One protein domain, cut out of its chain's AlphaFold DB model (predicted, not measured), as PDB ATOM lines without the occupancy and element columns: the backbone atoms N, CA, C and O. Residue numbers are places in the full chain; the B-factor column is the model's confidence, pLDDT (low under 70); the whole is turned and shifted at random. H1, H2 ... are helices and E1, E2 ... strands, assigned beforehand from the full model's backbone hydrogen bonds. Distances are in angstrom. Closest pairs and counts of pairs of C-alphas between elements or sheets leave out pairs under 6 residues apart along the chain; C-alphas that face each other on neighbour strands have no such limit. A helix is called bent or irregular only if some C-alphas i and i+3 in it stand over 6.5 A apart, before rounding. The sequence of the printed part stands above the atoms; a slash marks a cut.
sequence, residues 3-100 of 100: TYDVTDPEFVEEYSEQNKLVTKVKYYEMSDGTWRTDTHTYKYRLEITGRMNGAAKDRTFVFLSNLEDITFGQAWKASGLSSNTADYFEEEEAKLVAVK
ATOM      1  N   THR A   3     303.560 171.243 245.437       94.56
ATOM      2  CA  THR A   3     304.098 172.117 246.491       94.56
ATOM      3  C   THR A   3     304.673 173.373 245.862       94.56
ATOM      4  O   THR A   3     305.387 173.294 244.864       94.56
ATOM      5  N   TYR A   4     304.376 174.515 246.471       94.56
ATOM      6  CA  TYR A   4     304.861 175.824 246.061       94.56
ATOM      7  C   TYR A   4     305.676 176.405 247.213       94.56
ATOM      8  O   TYR A   4     305.118 176.897 248.195       94.56
ATOM      9  N   ASP A   5     306.999 176.299 247.111       95.25
ATOM     10  CA  ASP A   5     307.922 176.881 248.082       95.25
ATOM     11  C   ASP A   5     308.038 178.397 247.900       95.25
ATOM     12  O   ASP A   5     307.787 178.936 246.817       95.25
ATOM     13  N   VAL A   6     308.403 179.082 248.985       95.25
ATOM     14  CA  VAL A   6     308.650 180.527 248.980       95.25
ATOM     15  C   VAL A   6     309.788 180.828 248.007       95.25
ATOM     16  O   VAL A   6     310.835 180.184 248.051       95.25
ATOM     17  N   THR A   7     309.570 181.794 247.115       94.19
ATOM     18  CA  THR A   7     310.593 182.248 246.175       94.19
ATOM     19  C   THR A   7     311.727 182.895 246.954       94.19
ATOM     20  O   THR A   7     311.483 183.755 247.803       94.19
ATOM     21  N   ASP A   8     312.959 182.489 246.654       93.19
ATOM     22  CA  ASP A   8     314.139 183.064 247.287       93.19
ATOM     23  C   ASP A   8     314.187 184.582 247.029       93.19
ATOM     24  O   ASP A   8     313.969 184.996 245.881       93.19
ATOM     25  N   PRO A   9     314.442 185.423 248.051       90.38
ATOM     26  CA  PRO A   9     314.516 186.873 247.887       90.38
ATOM     27  C   PRO A   9     315.477 187.313 246.777       90.38
ATOM     28  O   PRO A   9     315.201 188.319 246.126       90.38
ATOM     29  N   GLU A  10     316.546 186.555 246.513       92.69
ATOM     30  CA  GLU A  10     317.497 186.852 245.432       92.69
ATOM     31  C   GLU A  10     316.865 186.752 244.031       92.69
ATOM     32  O   GLU A  10     317.288 187.446 243.109       92.69
ATOM     33  N   PHE A  11     315.810 185.944 243.864       90.62
ATOM     34  CA  PHE A  11     315.133 185.732 242.579       90.62
ATOM     35  C   PHE A  11     313.819 186.505 242.435       90.62
ATOM     36  O   PHE A  11     313.203 186.457 241.371       90.62
ATOM     37  N   VAL A  12     313.365 187.221 243.469       89.94
ATOM     38  CA  VAL A  12     312.076 187.937 243.444       89.94
ATOM     39  C   VAL A  12     312.023 188.978 242.324       89.94
ATOM     40  O   VAL A  12     311.022 189.048 241.608       89.94
ATOM     41  N   GLU A  13     313.085 189.770 242.160       88.19
ATOM     42  CA  GLU A  13     313.154 190.801 241.119       88.19
ATOM     43  C   GLU A  13     313.148 190.162 239.726       88.19
ATOM     44  O   GLU A  13     312.269 190.466 238.918       88.19
ATOM     45  N   GLU A  14     314.023 189.178 239.498       91.62
ATOM     46  CA  GLU A  14     314.096 188.432 238.238       91.62
ATOM     47  C   GLU A  14     312.740 187.804 237.873       91.62
ATOM     48  O   GLU A  14     312.278 187.891 236.730       91.62
ATOM     49  N   TYR A  15     312.076 187.166 238.838       91.12
ATOM     50  CA  TYR A  15     310.796 186.508 238.610       91.12
ATOM     51  C   TYR A  15     309.714 187.529 238.279       91.12
ATOM     52  O   TYR A  15     308.935 187.301 237.355       91.12
ATOM     53  N   SER A  16     309.692 188.671 238.968       85.81
ATOM     54  CA  SER A  16     308.749 189.744 238.663       85.81
ATOM     55  C   SER A  16     308.976 190.322 237.262       85.81
ATOM     56  O   SER A  16     308.014 190.543 236.523       85.81
ATOM     57  N   GLU A  17     310.227 190.506 236.837       87.38
ATOM     58  CA  GLU A  17     310.545 190.986 235.489       87.38
ATOM     59  C   GLU A  17     310.144 189.988 234.396       87.38
ATOM     60  O   GLU A  17     309.596 190.388 233.364       87.38
ATOM     61  N   GLN A  18     310.353 188.693 234.650       89.50
ATOM     62  CA  GLN A  18     309.983 187.597 233.752       89.50
ATOM     63  C   GLN A  18     308.499 187.210 233.836       89.50
ATOM     64  O   GLN A  18     308.090 186.246 233.183       89.50
ATOM     65  N   ASN A  19     307.684 187.938 234.613       84.88
ATOM     66  CA  ASN A  19     306.273 187.624 234.830       84.88
ATOM     67  C   ASN A  19     306.098 186.166 235.307       84.88
ATOM     68  O   ASN A  19     305.228 185.438 234.830       84.88
ATOM     69  N   LYS A  20     306.985 185.707 236.195       90.94
ATOM     70  CA  LYS A  20     306.921 184.420 236.892       90.94
ATOM     71  C   LYS A  20     306.238 184.603 238.241       90.94
ATOM     72  O   LYS A  20     306.221 185.684 238.817       90.94
ATOM     73  N   LEU A  21     305.681 183.509 238.744       92.25
ATOM     74  CA  LEU A  21     305.011 183.501 240.032       92.25
ATOM     75  C   LEU A  21     306.029 183.643 241.171       92.25
ATOM     76  O   LEU A  21     306.886 182.782 241.345       92.25
ATOM     77  N   VAL A  22     305.895 184.706 241.954       94.88
ATOM     78  CA  VAL A  22     306.639 184.943 243.189       94.88
ATOM     79  C   VAL A  22     305.799 184.456 244.364       94.88
ATOM     80  O   VAL A  22     304.827 185.103 244.763       94.88
ATOM     81  N   THR A  23     306.171 183.314 244.929       95.69
ATOM     82  CA  THR A  23     305.515 182.729 246.099       95.69
ATOM     83  C   THR A  23     306.041 183.389 247.368       95.69
ATOM     84  O   THR A  23     307.236 183.365 247.639       95.69
ATOM     85  N   LYS A  24     305.146 183.974 248.165       92.44
ATOM     86  CA  LYS A  24     305.469 184.642 249.437       92.44
ATOM     87  C   LYS A  24     305.247 183.746 250.651       92.44
ATOM     88  O   LYS A  24     305.900 183.920 251.672       92.44
ATOM     89  N   VAL A  25     304.302 182.818 250.547       94.12
ATOM     90  CA  VAL A  25     303.929 181.882 251.611       94.12
ATOM     91  C   VAL A  25     303.933 180.494 251.013       94.12
ATOM     92  O   VAL A  25     303.406 180.319 249.921       94.12
ATOM     93  N   LYS A  26     304.506 179.514 251.709       96.06
ATOM     94  CA  LYS A  26     304.484 178.127 251.252       96.06
ATOM     95  C   LYS A  26     303.053 177.595 251.237       96.06
ATOM     96  O   LYS A  26     302.310 177.764 252.205       96.06
ATOM     97  N   TYR A  27     302.671 176.951 250.140       96.88
ATOM     98  CA  TYR A  27     301.347 176.354 250.015       96.88
ATOM     99  C   TYR A  27     301.350 175.092 249.157       96.88
ATOM    100  O   TYR A  27     302.306 174.793 248.438       96.88
ATOM    101  N   TYR A  28     300.268 174.330 249.268       95.88
ATOM    102  CA  TYR A  28     300.158 172.985 248.730       95.88
ATOM    103  C   TYR A  28     298.808 172.793 248.046       95.88
ATOM    104  O   TYR A  28     297.773 173.186 248.583       95.88
ATOM    105  N   GLU A  29     298.832 172.141 246.892       96.31
ATOM    106  CA  GLU A  29     297.653 171.612 246.214       96.31
ATOM    107  C   GLU A  29     297.406 170.179 246.680       96.31
ATOM    108  O   GLU A  29     298.254 169.294 246.504       96.31
ATOM    109  N   MET A  30     296.239 169.937 247.255       95.50
ATOM    110  CA  MET A  30     295.849 168.644 247.794       95.50
ATOM    111  C   MET A  30     295.229 167.748 246.725       95.50
ATOM    112  O   MET A  30     294.673 168.204 245.732       95.50
ATOM    113  N   SER A  31     295.314 166.431 246.922       94.69
ATOM    114  CA  SER A  31     294.719 165.458 245.994       94.69
ATOM    115  C   SER A  31     293.188 165.485 245.972       94.69
ATOM    116  O   SER A  31     292.596 164.964 245.034       94.69
ATOM    117  N   ASP A  32     292.559 166.053 247.000       93.00
ATOM    118  CA  ASP A  32     291.110 166.263 247.077       93.00
ATOM    119  C   ASP A  32     290.654 167.567 246.390       93.00
ATOM    120  O   ASP A  32     289.468 167.887 246.410       93.00
ATOM    121  N   GLY A  33     291.579 168.309 245.764       92.00
ATOM    122  CA  GLY A  33     291.311 169.576 245.083       92.00
ATOM    123  C   GLY A  33     291.307 170.796 246.009       92.00
ATOM    124  O   GLY A  33     291.153 171.917 245.526       92.00
ATOM    125  N   THR A  34     291.497 170.598 247.318       95.69
ATOM    126  CA  THR A  34     291.690 171.696 248.270       95.69
ATOM    127  C   THR A  34     293.116 172.240 248.210       95.69
ATOM    128  O   THR A  34     294.029 171.658 247.617       95.69
ATOM    129  N   TRP A  35     293.324 173.385 248.842       97.00
ATOM    130  CA  TRP A  35     294.617 174.039 248.950       97.00
ATOM    131  C   TRP A  35     294.942 174.246 250.416       97.00
ATOM    132  O   TRP A  35     294.047 174.502 251.209       97.00
ATOM    133  N   ARG A  36     296.206 174.178 250.817       95.31
ATOM    134  CA  ARG A  36     296.563 174.509 252.202       95.31
ATOM    135  C   ARG A  36     297.854 175.284 252.305       95.31
ATOM    136  O   ARG A  36     298.724 175.164 251.449       95.31
ATOM    137  N   THR A  37     297.975 176.036 253.382       95.06
ATOM    138  CA  THR A  37     299.248 176.497 253.931       95.06
ATOM    139  C   THR A  37     299.676 175.538 255.045       95.06
ATOM    140  O   THR A  37     299.005 174.541 255.320       95.06
ATOM    141  N   ASP A  38     300.784 175.838 255.720       92.44
ATOM    142  CA  ASP A  38     301.171 175.110 256.934       92.44
ATOM    143  C   ASP A  38     300.192 175.335 258.107       92.44
ATOM    144  O   ASP A  38     300.185 174.553 259.055       92.44
ATOM    145  N   THR A  39     299.355 176.382 258.045       92.00
ATOM    146  CA  THR A  39     298.437 176.776 259.127       92.00
ATOM    147  C   THR A  39     296.968 176.464 258.840       92.00
ATOM    148  O   THR A  39     296.255 176.056 259.752       92.00
ATOM    149  N   HIS A  40     296.507 176.622 257.594       94.50
ATOM    150  CA  HIS A  40     295.083 176.582 257.241       94.50
ATOM    151  C   HIS A  40     294.822 175.863 255.917       94.50
ATOM    152  O   HIS A  40     295.683 175.798 255.041       94.50
ATOM    153  N   THR A  41     293.602 175.341 255.763       96.19
ATOM    154  CA  THR A  41     293.110 174.716 254.525       96.19
ATOM    155  C   THR A  41     292.016 175.585 253.902       96.19
ATOM    156  O   THR A  41     291.171 176.141 254.601       96.19
ATOM    157  N   TYR A  42     292.035 175.675 252.580       97.12
ATOM    158  CA  TYR A  42     291.214 176.535 251.744       97.12
ATOM    159  C   TYR A  42     290.588 175.722 250.613       97.12
ATOM    160  O   TYR A  42     291.193 174.789 250.082       97.12
ATOM    161  N   LYS A  43     289.379 176.095 250.206       96.81
ATOM    162  CA  LYS A  43     288.658 175.413 249.121       96.81
ATOM    163  C   LYS A  43     289.158 175.796 247.732       96.81
ATOM    164  O   LYS A  43     289.166 174.950 246.844       96.81
ATOM    165  N   TYR A  44     289.578 177.043 247.542       96.81
ATOM    166  CA  TYR A  44     289.854 177.610 246.226       96.81
ATOM    167  C   TYR A  44     291.253 178.221 246.150       96.81
ATOM    168  O   TYR A  44     291.765 178.772 247.125       96.81
ATOM    169  N   ARG A  45     291.839 178.174 244.950       96.19
ATOM    170  CA  ARG A  45     292.979 179.003 244.549       96.19
ATOM    171  C   ARG A  45     292.492 180.004 243.513       96.19
ATOM    172  O   ARG A  45     292.160 179.624 242.394       96.19
ATOM    173  N   LEU A  46     292.455 181.270 243.900       96.38
ATOM    174  CA  LEU A  46     291.981 182.370 243.073       96.38
ATOM    175  C   LEU A  46     293.179 183.111 242.478       96.38
ATOM    176  O   LEU A  46     294.024 183.618 243.216       96.38
ATOM    177  N   GLU A  47     293.247 183.175 241.149       95.69
ATOM    178  CA  GLU A  47     294.224 183.983 240.409       95.69
ATOM    179  C   GLU A  47     293.540 185.232 239.868       95.69
ATOM    180  O   GLU A  47     292.749 185.183 238.928       95.69
ATOM    181  N   ILE A  48     293.835 186.362 240.497       95.31
ATOM    182  CA  ILE A  48     293.095 187.602 240.312       95.31
ATOM    183  C   ILE A  48     294.001 188.568 239.564       95.31
ATOM    184  O   ILE A  48     294.871 189.217 240.154       95.31
ATOM    185  N   THR A  49     293.807 188.637 238.251       93.69
ATOM    186  CA  THR A  49     294.577 189.508 237.360       93.69
ATOM    187  C   THR A  49     293.848 190.820 237.138       93.69
ATOM    188  O   THR A  49     292.665 190.844 236.803       93.69
ATOM    189  N   GLY A  50     294.569 191.927 237.253       91.19
ATOM    190  CA  GLY A  50     294.039 193.230 236.894       91.19
ATOM    191  C   GLY A  50     295.124 194.268 236.687       91.19
ATOM    192  O   GLY A  50     296.296 194.082 237.022       91.19
ATOM    193  N   ARG A  51     294.707 195.393 236.114       89.75
ATOM    194  CA  ARG A  51     295.567 196.541 235.859       89.75
ATOM    195  C   ARG A  51     295.144 197.692 236.740       89.75
ATOM    196  O   ARG A  51     293.972 198.058 236.777       89.75
ATOM    197  N   MET A  52     296.107 198.307 237.407       82.56
ATOM    198  CA  MET A  52     295.844 199.573 238.075       82.56
ATOM    199  C   MET A  52     295.813 200.715 237.068       82.56
ATOM    200  O   MET A  52     296.556 200.705 236.085       82.56
ATOM    201  N   ASN A  53     295.010 201.741 237.345       80.62
ATOM    202  CA  ASN A  53     295.039 202.966 236.553       80.62
ATOM    203  C   ASN A  53     296.455 203.560 236.547       80.62
ATOM    204  O   ASN A  53     297.012 203.856 237.601       80.62
ATOM    205  N   GLY A  54     297.034 203.709 235.354       77.44
ATOM    206  CA  GLY A  54     298.392 204.227 235.164       77.44
ATOM    207  C   GLY A  54     299.523 203.199 235.306       77.44
ATOM    208  O   GLY A  54     300.679 203.566 235.116       77.44
ATOM    209  N   ALA A  55     299.232 201.925 235.594       81.81
ATOM    210  CA  ALA A  55     300.256 200.880 235.603       81.81
ATOM    211  C   ALA A  55     300.596 200.405 234.182       81.81
ATOM    212  O   ALA A  55     299.713 200.167 233.356       81.81
ATOM    213  N   ALA A  56     301.892 200.219 233.917       81.25
ATOM    214  CA  ALA A  56     302.396 199.751 232.624       81.25
ATOM    215  C   ALA A  56     302.152 198.251 232.374       81.25
ATOM    216  O   ALA A  56     302.149 197.812 231.227       81.25
ATOM    217  N   LYS A  57     301.969 197.465 233.441       83.38
ATOM    218  CA  LYS A  57     301.802 196.008 233.395       83.38
ATOM    219  C   LYS A  57     300.627 195.576 234.268       83.38
ATOM    220  O   LYS A  57     300.312 196.233 235.263       83.38
ATOM    221  N   ASP A  58     299.998 194.478 233.874       89.81
ATOM    222  CA  ASP A  58     299.014 193.783 234.698       89.81
ATOM    223  C   ASP A  58     299.704 193.159 235.913       89.81
ATOM    224  O   ASP A  58     300.888 192.828 235.858       89.81
ATOM    225  N   ARG A  59     298.964 193.016 237.010       89.31
ATOM    226  CA  ARG A  59     299.395 192.268 238.190       89.31
ATOM    227  C   ARG A  59     298.397 191.172 238.484       89.31
ATOM    228  O   ARG A  59     297.190 191.391 238.409       89.31
ATOM    229  N   THR A  60     298.916 190.016 238.855       93.56
ATOM    230  CA  THR A  60     298.143 188.859 239.284       93.56
ATOM    231  C   THR A  60     298.410 188.611 240.756       93.56
ATOM    232  O   THR A  60     299.559 188.472 241.182       93.56
ATOM    233  N   PHE A  61     297.346 188.528 241.541       94.31
ATOM    234  CA  PHE A  61     297.410 188.103 242.932       94.31
ATOM    235  C   PHE A  61     296.870 186.689 243.049       94.31
ATOM    236  O   PHE A  61     295.798 186.395 242.527       94.31
ATOM    237  N   VAL A  62     297.598 185.822 243.745       96.25
ATOM    238  CA  VAL A  62     297.173 184.447 243.995       96.25
ATOM    239  C   VAL A  62     296.790 184.311 245.455       96.25
ATOM    240  O   VAL A  62     297.644 184.389 246.344       96.25
ATOM    241  N   PHE A  63     295.501 184.098 245.687       96.31
ATOM    242  CA  PHE A  63     294.936 183.859 247.005       96.31
ATOM    243  C   PHE A  63     294.522 182.402 247.145       96.31
ATOM    244  O   PHE A  63     293.932 181.826 246.233       96.31
ATOM    245  N   LEU A  64     294.784 181.821 248.311       97.12
ATOM    246  CA  LEU A  64     294.008 180.678 248.768       97.12
ATOM    247  C   LEU A  64     292.805 181.212 249.531       97.12
ATOM    248  O   LEU A  64     292.979 182.093 250.367       97.12
ATOM    249  N   SER A  65     291.602 180.740 249.214       96.62
ATOM    250  CA  SER A  65     290.381 181.276 249.807       96.62
ATOM    251  C   SER A  65     289.311 180.218 250.048       96.62
ATOM    252  O   SER A  65     289.201 179.226 249.330       96.62
ATOM    253  N   ASN A  66     288.516 180.444 251.089       96.31
ATOM    254  CA  ASN A  66     287.247 179.765 251.331       96.31
ATOM    255  C   ASN A  66     286.049 180.537 250.752       96.31
ATOM    256  O   ASN A  66     284.941 179.996 250.722       96.31
ATOM    257  N   LEU A  67     286.279 181.761 250.267       94.81
ATOM    258  CA  LEU A  67     285.343 182.543 249.467       94.81
ATOM    259  C   LEU A  67     285.456 182.119 247.999       94.81
ATOM    260  O   LEU A  67     286.543 181.808 247.514       94.81
ATOM    261  N   GLU A  68     284.327 182.099 247.298       93.56
ATOM    262  CA  GLU A  68     284.262 181.639 245.905       93.56
ATOM    263  C   GLU A  68     284.856 182.660 244.920       93.56
ATOM    264  O   GLU A  68     285.416 182.275 243.897       93.56
ATOM    265  N   ASP A  69     284.782 183.954 245.249       93.25
ATOM    266  CA  ASP A  69     285.304 185.042 244.426       93.25
ATOM    267  C   ASP A  69     285.901 186.164 245.287       93.25
ATOM    268  O   ASP A  69     285.408 186.476 246.375       93.25
ATOM    269  N   ILE A  70     286.971 186.777 244.778       94.00
ATOM    270  CA  ILE A  70     287.597 187.972 245.340       94.00
ATOM    271  C   ILE A  70     287.881 188.929 244.184       94.00
ATOM    272  O   ILE A  70     288.602 188.600 243.241       94.00
ATOM    273  N   THR A  71     287.385 190.159 244.289       93.50
ATOM    274  CA  THR A  71     287.610 191.161 243.244       93.50
ATOM    275  C   THR A  71     289.055 191.664 243.234       93.50
ATOM    276  O   THR A  71     289.726 191.725 244.268       93.50
ATOM    277  N   PHE A  72     289.529 192.142 242.078       91.75
ATOM    278  CA  PHE A  72     290.866 192.741 241.964       91.75
ATOM    279  C   PHE A  72     291.094 193.901 242.946       91.75
ATOM    280  O   PHE A  72     292.181 194.034 243.500       91.75
ATOM    281  N   GLY A  73     290.070 194.720 243.206       90.44
ATOM    282  CA  GLY A  73     290.164 195.817 244.170       90.44
ATOM    283  C   GLY A  73     290.407 195.328 245.599       90.44
ATOM    284  O   GLY A  73     291.242 195.896 246.301       90.44
ATOM    285  N   GLN A  74     289.727 194.258 246.015       91.88
ATOM    286  CA  GLN A  74     289.944 193.638 247.325       91.88
ATOM    287  C   GLN A  74     291.315 192.961 247.397       91.88
ATOM    288  O   GLN A  74     292.070 193.228 248.326       91.88
ATOM    289  N   ALA A  75     291.677 192.166 246.387       92.62
ATOM    290  CA  ALA A  75     292.977 191.503 246.302       92.62
ATOM    291  C   ALA A  75     294.139 192.503 246.381       92.62
ATOM    292  O   ALA A  75     295.089 192.305 247.139       92.62
ATOM    293  N   TRP A  76     294.033 193.612 245.643       90.25
ATOM    294  CA  TRP A  76     295.010 194.693 245.673       90.25
ATOM    295  C   TRP A  76     295.168 195.277 247.079       90.25
ATOM    296  O   TRP A  76     296.290 195.401 247.573       90.25
ATOM    297  N   LYS A  77     294.062 195.618 247.743       90.12
ATOM    298  CA  LYS A  77     294.097 196.213 249.083       90.12
ATOM    299  C   LYS A  77     294.651 195.240 250.131       90.12
ATOM    300  O   LYS A  77     295.551 195.614 250.883       90.12
ATOM    301  N   ALA A  78     294.192 193.989 250.100       89.06
ATOM    302  CA  ALA A  78     294.623 192.915 250.994       89.06
ATOM    303  C   ALA A  78     296.073 192.461 250.745       89.06
ATOM    304  O   ALA A  78     296.651 191.750 251.566       89.06
ATOM    305  N   SER A  79     296.703 192.878 249.639       84.69
ATOM    306  CA  SER A  79     298.076 192.483 249.303       84.69
ATOM    307  C   SER A  79     299.176 193.099 250.181       84.69
ATOM    308  O   SER A  79     300.362 192.843 249.948       84.69
ATOM    309  N   GLY A  80     298.799 193.897 251.186       78.81
ATOM    310  CA  GLY A  80     299.720 194.661 252.029       78.81
ATOM    311  C   GLY A  80     299.860 196.131 251.629       78.81
ATOM    312  O   GLY A  80     300.754 196.807 252.125       78.81
ATOM    313  N   LEU A  81     299.014 196.614 250.712       73.69
ATOM    314  CA  LEU A  81     299.095 197.969 250.155       73.69
ATOM    315  C   LEU A  81     298.016 198.912 250.698       73.69
ATOM    316  O   LEU A  81     298.114 200.120 250.481       73.69
ATOM    317  N   SER A  82     297.010 198.398 251.412       78.75
ATOM    318  CA  SER A  82     296.108 199.237 252.203       78.75
ATOM    319  C   SER A  82     296.707 199.534 253.576       78.75
ATOM    320  O   SER A  82     297.269 198.659 254.220       78.75
ATOM    321  N   SER A  83     296.548 200.764 254.064       80.81
ATOM    322  CA  SER A  83     296.856 201.104 255.462       80.81
ATOM    323  C   SER A  83     295.708 200.766 256.422       80.81
ATOM    324  O   SER A  83     295.843 200.973 257.624       80.81
ATOM    325  N   ASN A  84     294.570 200.287 255.907       84.75
ATOM    326  CA  ASN A  84     293.401 199.934 256.702       84.75
ATOM    327  C   ASN A  84     293.342 198.419 256.922       84.75
ATOM    328  O   ASN A  84     293.223 197.656 255.966       84.75
ATOM    329  N   THR A  85     293.370 197.991 258.183       81.94
ATOM    330  CA  THR A  85     293.296 196.573 258.566       81.94
ATOM    331  C   THR A  85     291.980 195.915 258.153       81.94
ATOM    332  O   THR A  85     291.973 194.722 257.885       81.94
ATOM    333  N   ALA A  86     290.892 196.679 258.018       86.19
ATOM    334  CA  ALA A  86     289.598 196.158 257.569       86.19
ATOM    335  C   ALA A  86     289.560 195.779 256.077       86.19
ATOM    336  O   ALA A  86     288.603 195.157 255.631       86.19
ATOM    337  N   ASP A  87     290.565 196.174 255.288       88.12
ATOM    338  CA  ASP A  87     290.680 195.736 253.894       88.12
ATOM    339  C   ASP A  87     291.400 194.378 253.754       88.12
ATOM    340  O   ASP A  87     291.546 193.878 252.636       88.12
ATOM    341  N   TYR A  88     291.893 193.804 254.853       88.00
ATOM    342  CA  TYR A  88     292.542 192.499 254.862       88.00
ATOM    343  C   TYR A  88     291.516 191.408 255.144       88.00
ATOM    344  O   TYR A  88     290.538 191.621 255.854       88.00
ATOM    345  N   PHE A  89     291.767 190.233 254.580       91.69
ATOM    346  CA  PHE A  89     290.997 189.039 254.892       91.69
ATOM    347  C   PHE A  89     291.506 188.412 256.183       91.69
ATOM    348  O   PHE A  89     292.718 188.403 256.434       91.69
ATOM    349  N   GLU A  90     290.587 187.844 256.959       92.50
ATOM    350  CA  GLU A  90     290.962 186.934 258.033       92.50
ATOM    351  C   GLU A  90     291.673 185.713 257.426       92.50
ATOM    352  O   GLU A  90     291.368 185.287 256.305       92.50
ATOM    353  N   GLU A  91     292.620 185.117 258.158       90.00
ATOM    354  CA  GLU A  91     293.386 183.972 257.640       90.00
ATOM    355  C   GLU A  91     292.477 182.774 257.312       90.00
ATOM    356  O   GLU A  91     292.762 182.024 256.387       90.00
ATOM    357  N   GLU A  92     291.341 182.628 257.994       92.00
ATOM    358  CA  GLU A  92     290.351 181.587 257.701       92.00
ATOM    359  C   GLU A  92     289.574 181.836 256.393       92.00
ATOM    360  O   GLU A  92     289.060 180.895 255.781       92.00
ATOM    361  N   GLU A  93     289.486 183.087 255.938       94.12
ATOM    362  CA  GLU A  93     288.742 183.470 254.737       94.12
ATOM    363  C   GLU A  93     289.624 183.444 253.494       94.12
ATOM    364  O   GLU A  93     289.264 182.828 252.481       94.12
ATOM    365  N   ALA A  94     290.771 184.124 253.544       95.25
ATOM    366  CA  ALA A  94     291.704 184.160 252.431       95.25
ATOM    367  C   ALA A  94     293.127 184.545 252.845       95.25
ATOM    368  O   ALA A  94     293.356 185.407 253.689       95.25
ATOM    369  N   LYS A  95     294.110 183.982 252.140       95.06
ATOM    370  CA  LYS A  95     295.527 184.306 252.307       95.06
ATOM    371  C   LYS A  95     296.187 184.569 250.966       95.06
ATOM    372  O   LYS A  95     296.153 183.722 250.075       95.06
ATOM    373  N   LEU A  96     296.844 185.722 250.841       95.31
ATOM    374  CA  LEU A  96     297.734 185.993 249.715       95.31
ATOM    375  C   LEU A  96     298.952 185.070 249.819       95.31
ATOM    376  O   LEU A  96     299.739 185.195 250.759       95.31
ATOM    377  N   VAL A  97     299.130 184.189 248.839       95.62
ATOM    378  CA  VAL A  97     300.249 183.237 248.817       95.62
ATOM    379  C   VAL A  97     301.285 183.555 247.750       95.62
ATOM    380  O   VAL A  97     302.461 183.257 247.951       95.62
ATOM    381  N   ALA A  98     300.898 184.198 246.646       95.44
ATOM    382  CA  ALA A  98     301.832 184.543 245.579       95.44
ATOM    383  C   ALA A  98     301.385 185.755 244.747       95.44
ATOM    384  O   ALA A  98     300.222 186.158 244.778       95.44
ATOM    385  N   VAL A  99     302.323 186.344 244.007       93.56
ATOM    386  CA  VAL A  99     302.094 187.470 243.087       93.56
ATOM    387  C   VAL A  99     302.837 187.254 241.772       93.56
ATOM    388  O   VAL A  99     303.849 186.559 241.753       93.56
ATOM    389  N   LYS A 100     302.345 187.836 240.683       90.50
ATOM    390  CA  LYS A 100     302.962 187.780 239.354       90.50
ATOM    391  C   LYS A 100     302.747 189.102 238.626       90.50
ATOM    392  O   LYS A 100     301.618 189.638 238.715       90.50
TER     393      LYS A 100
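This is residues 3 to 100 of the 100 residues of a protein of Tyzzerella nexilis (UniProt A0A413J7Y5). A small, strongly twisted sheet of three strands, E3, E4 and E5, has one helix, H2, packed across one face, and a small hairpin, E1 and E2, sits at one end of it. The first part, with helix H1, lies off to one side, tied in by two short pairings: residues 3 to 4 with E1, and residues 22 to 23 with E5. The printed part has 98 residues, with two named helices and five named strands in the order H1 E1 E2 E3 E4 H2 E5; the sheet order E3, E4, E5 is antiparallel, as is the pair E1 and E2. The class is mixed, helices and strands, though under half of the residues are in named elements. The whole is compact, with a radius of gyration of the C-alphas of 13.3 A and spans of 39 by 31 by 20 A.

H1 is residues 9 to 17, 13.7 A long, from C-alpha 9 at (314.516, 186.873, 247.887); it is irregular, with C-alphas 10 and 13 7.3 A apart. E1 is residues 27 to 29 and E2 residues 35 to 37. E3, residues 44 to 50, is 18.7 A long and begins at C-alpha 44 at (289.854, 177.610, 246.226). E4, residues 59 to 65, is 18.4 A long. H2, residues 72 to 81, is 12.7 A long and only just irregular, with C-alphas 78 and 81 6.8 A apart. E5, residues 94 to 99, is 14.4 A long and ends at C-alpha 99 at (302.094, 187.470, 243.087).

E3 and E4 form a hairpin at 160 degrees, with N 46 and O 63 2.8 A apart. E5 is antiparallel to E4 at 147 degrees, with N 62 and O 98 2.8 A apart; E3 and E5 are the edge strands. H2 is on this sheet, making two layers, a helix on one face of a sheet, at a height over the sheet of 8.9 A. It runs across the strands, at 77 degrees to E3 on the local plane; the closest C-alphas of H2 and E3 are those of Phe 72 and Ile 48, 5.8 A apart. The hairpin of E1 and E2 has N 28 and O 36 2.8 A apart. The closest C-alphas of E2 and E3, those of Trp 35 and Tyr 44, are 6.5 A apart. H1 and H2 are apart. O i to N i+4 pairs are within hydrogen-bond range in 3 of 5 for H1 and 4 of 6 for H2.

The two C-alphas farthest apart, those of Asp 32 and Gly 54, are 40.5 A apart. The printed part has no cut. The link from H2 to E5, residues 82 to 93, is long. The mean pLDDT of the printed part is 91.5, and no printed residue is under 70.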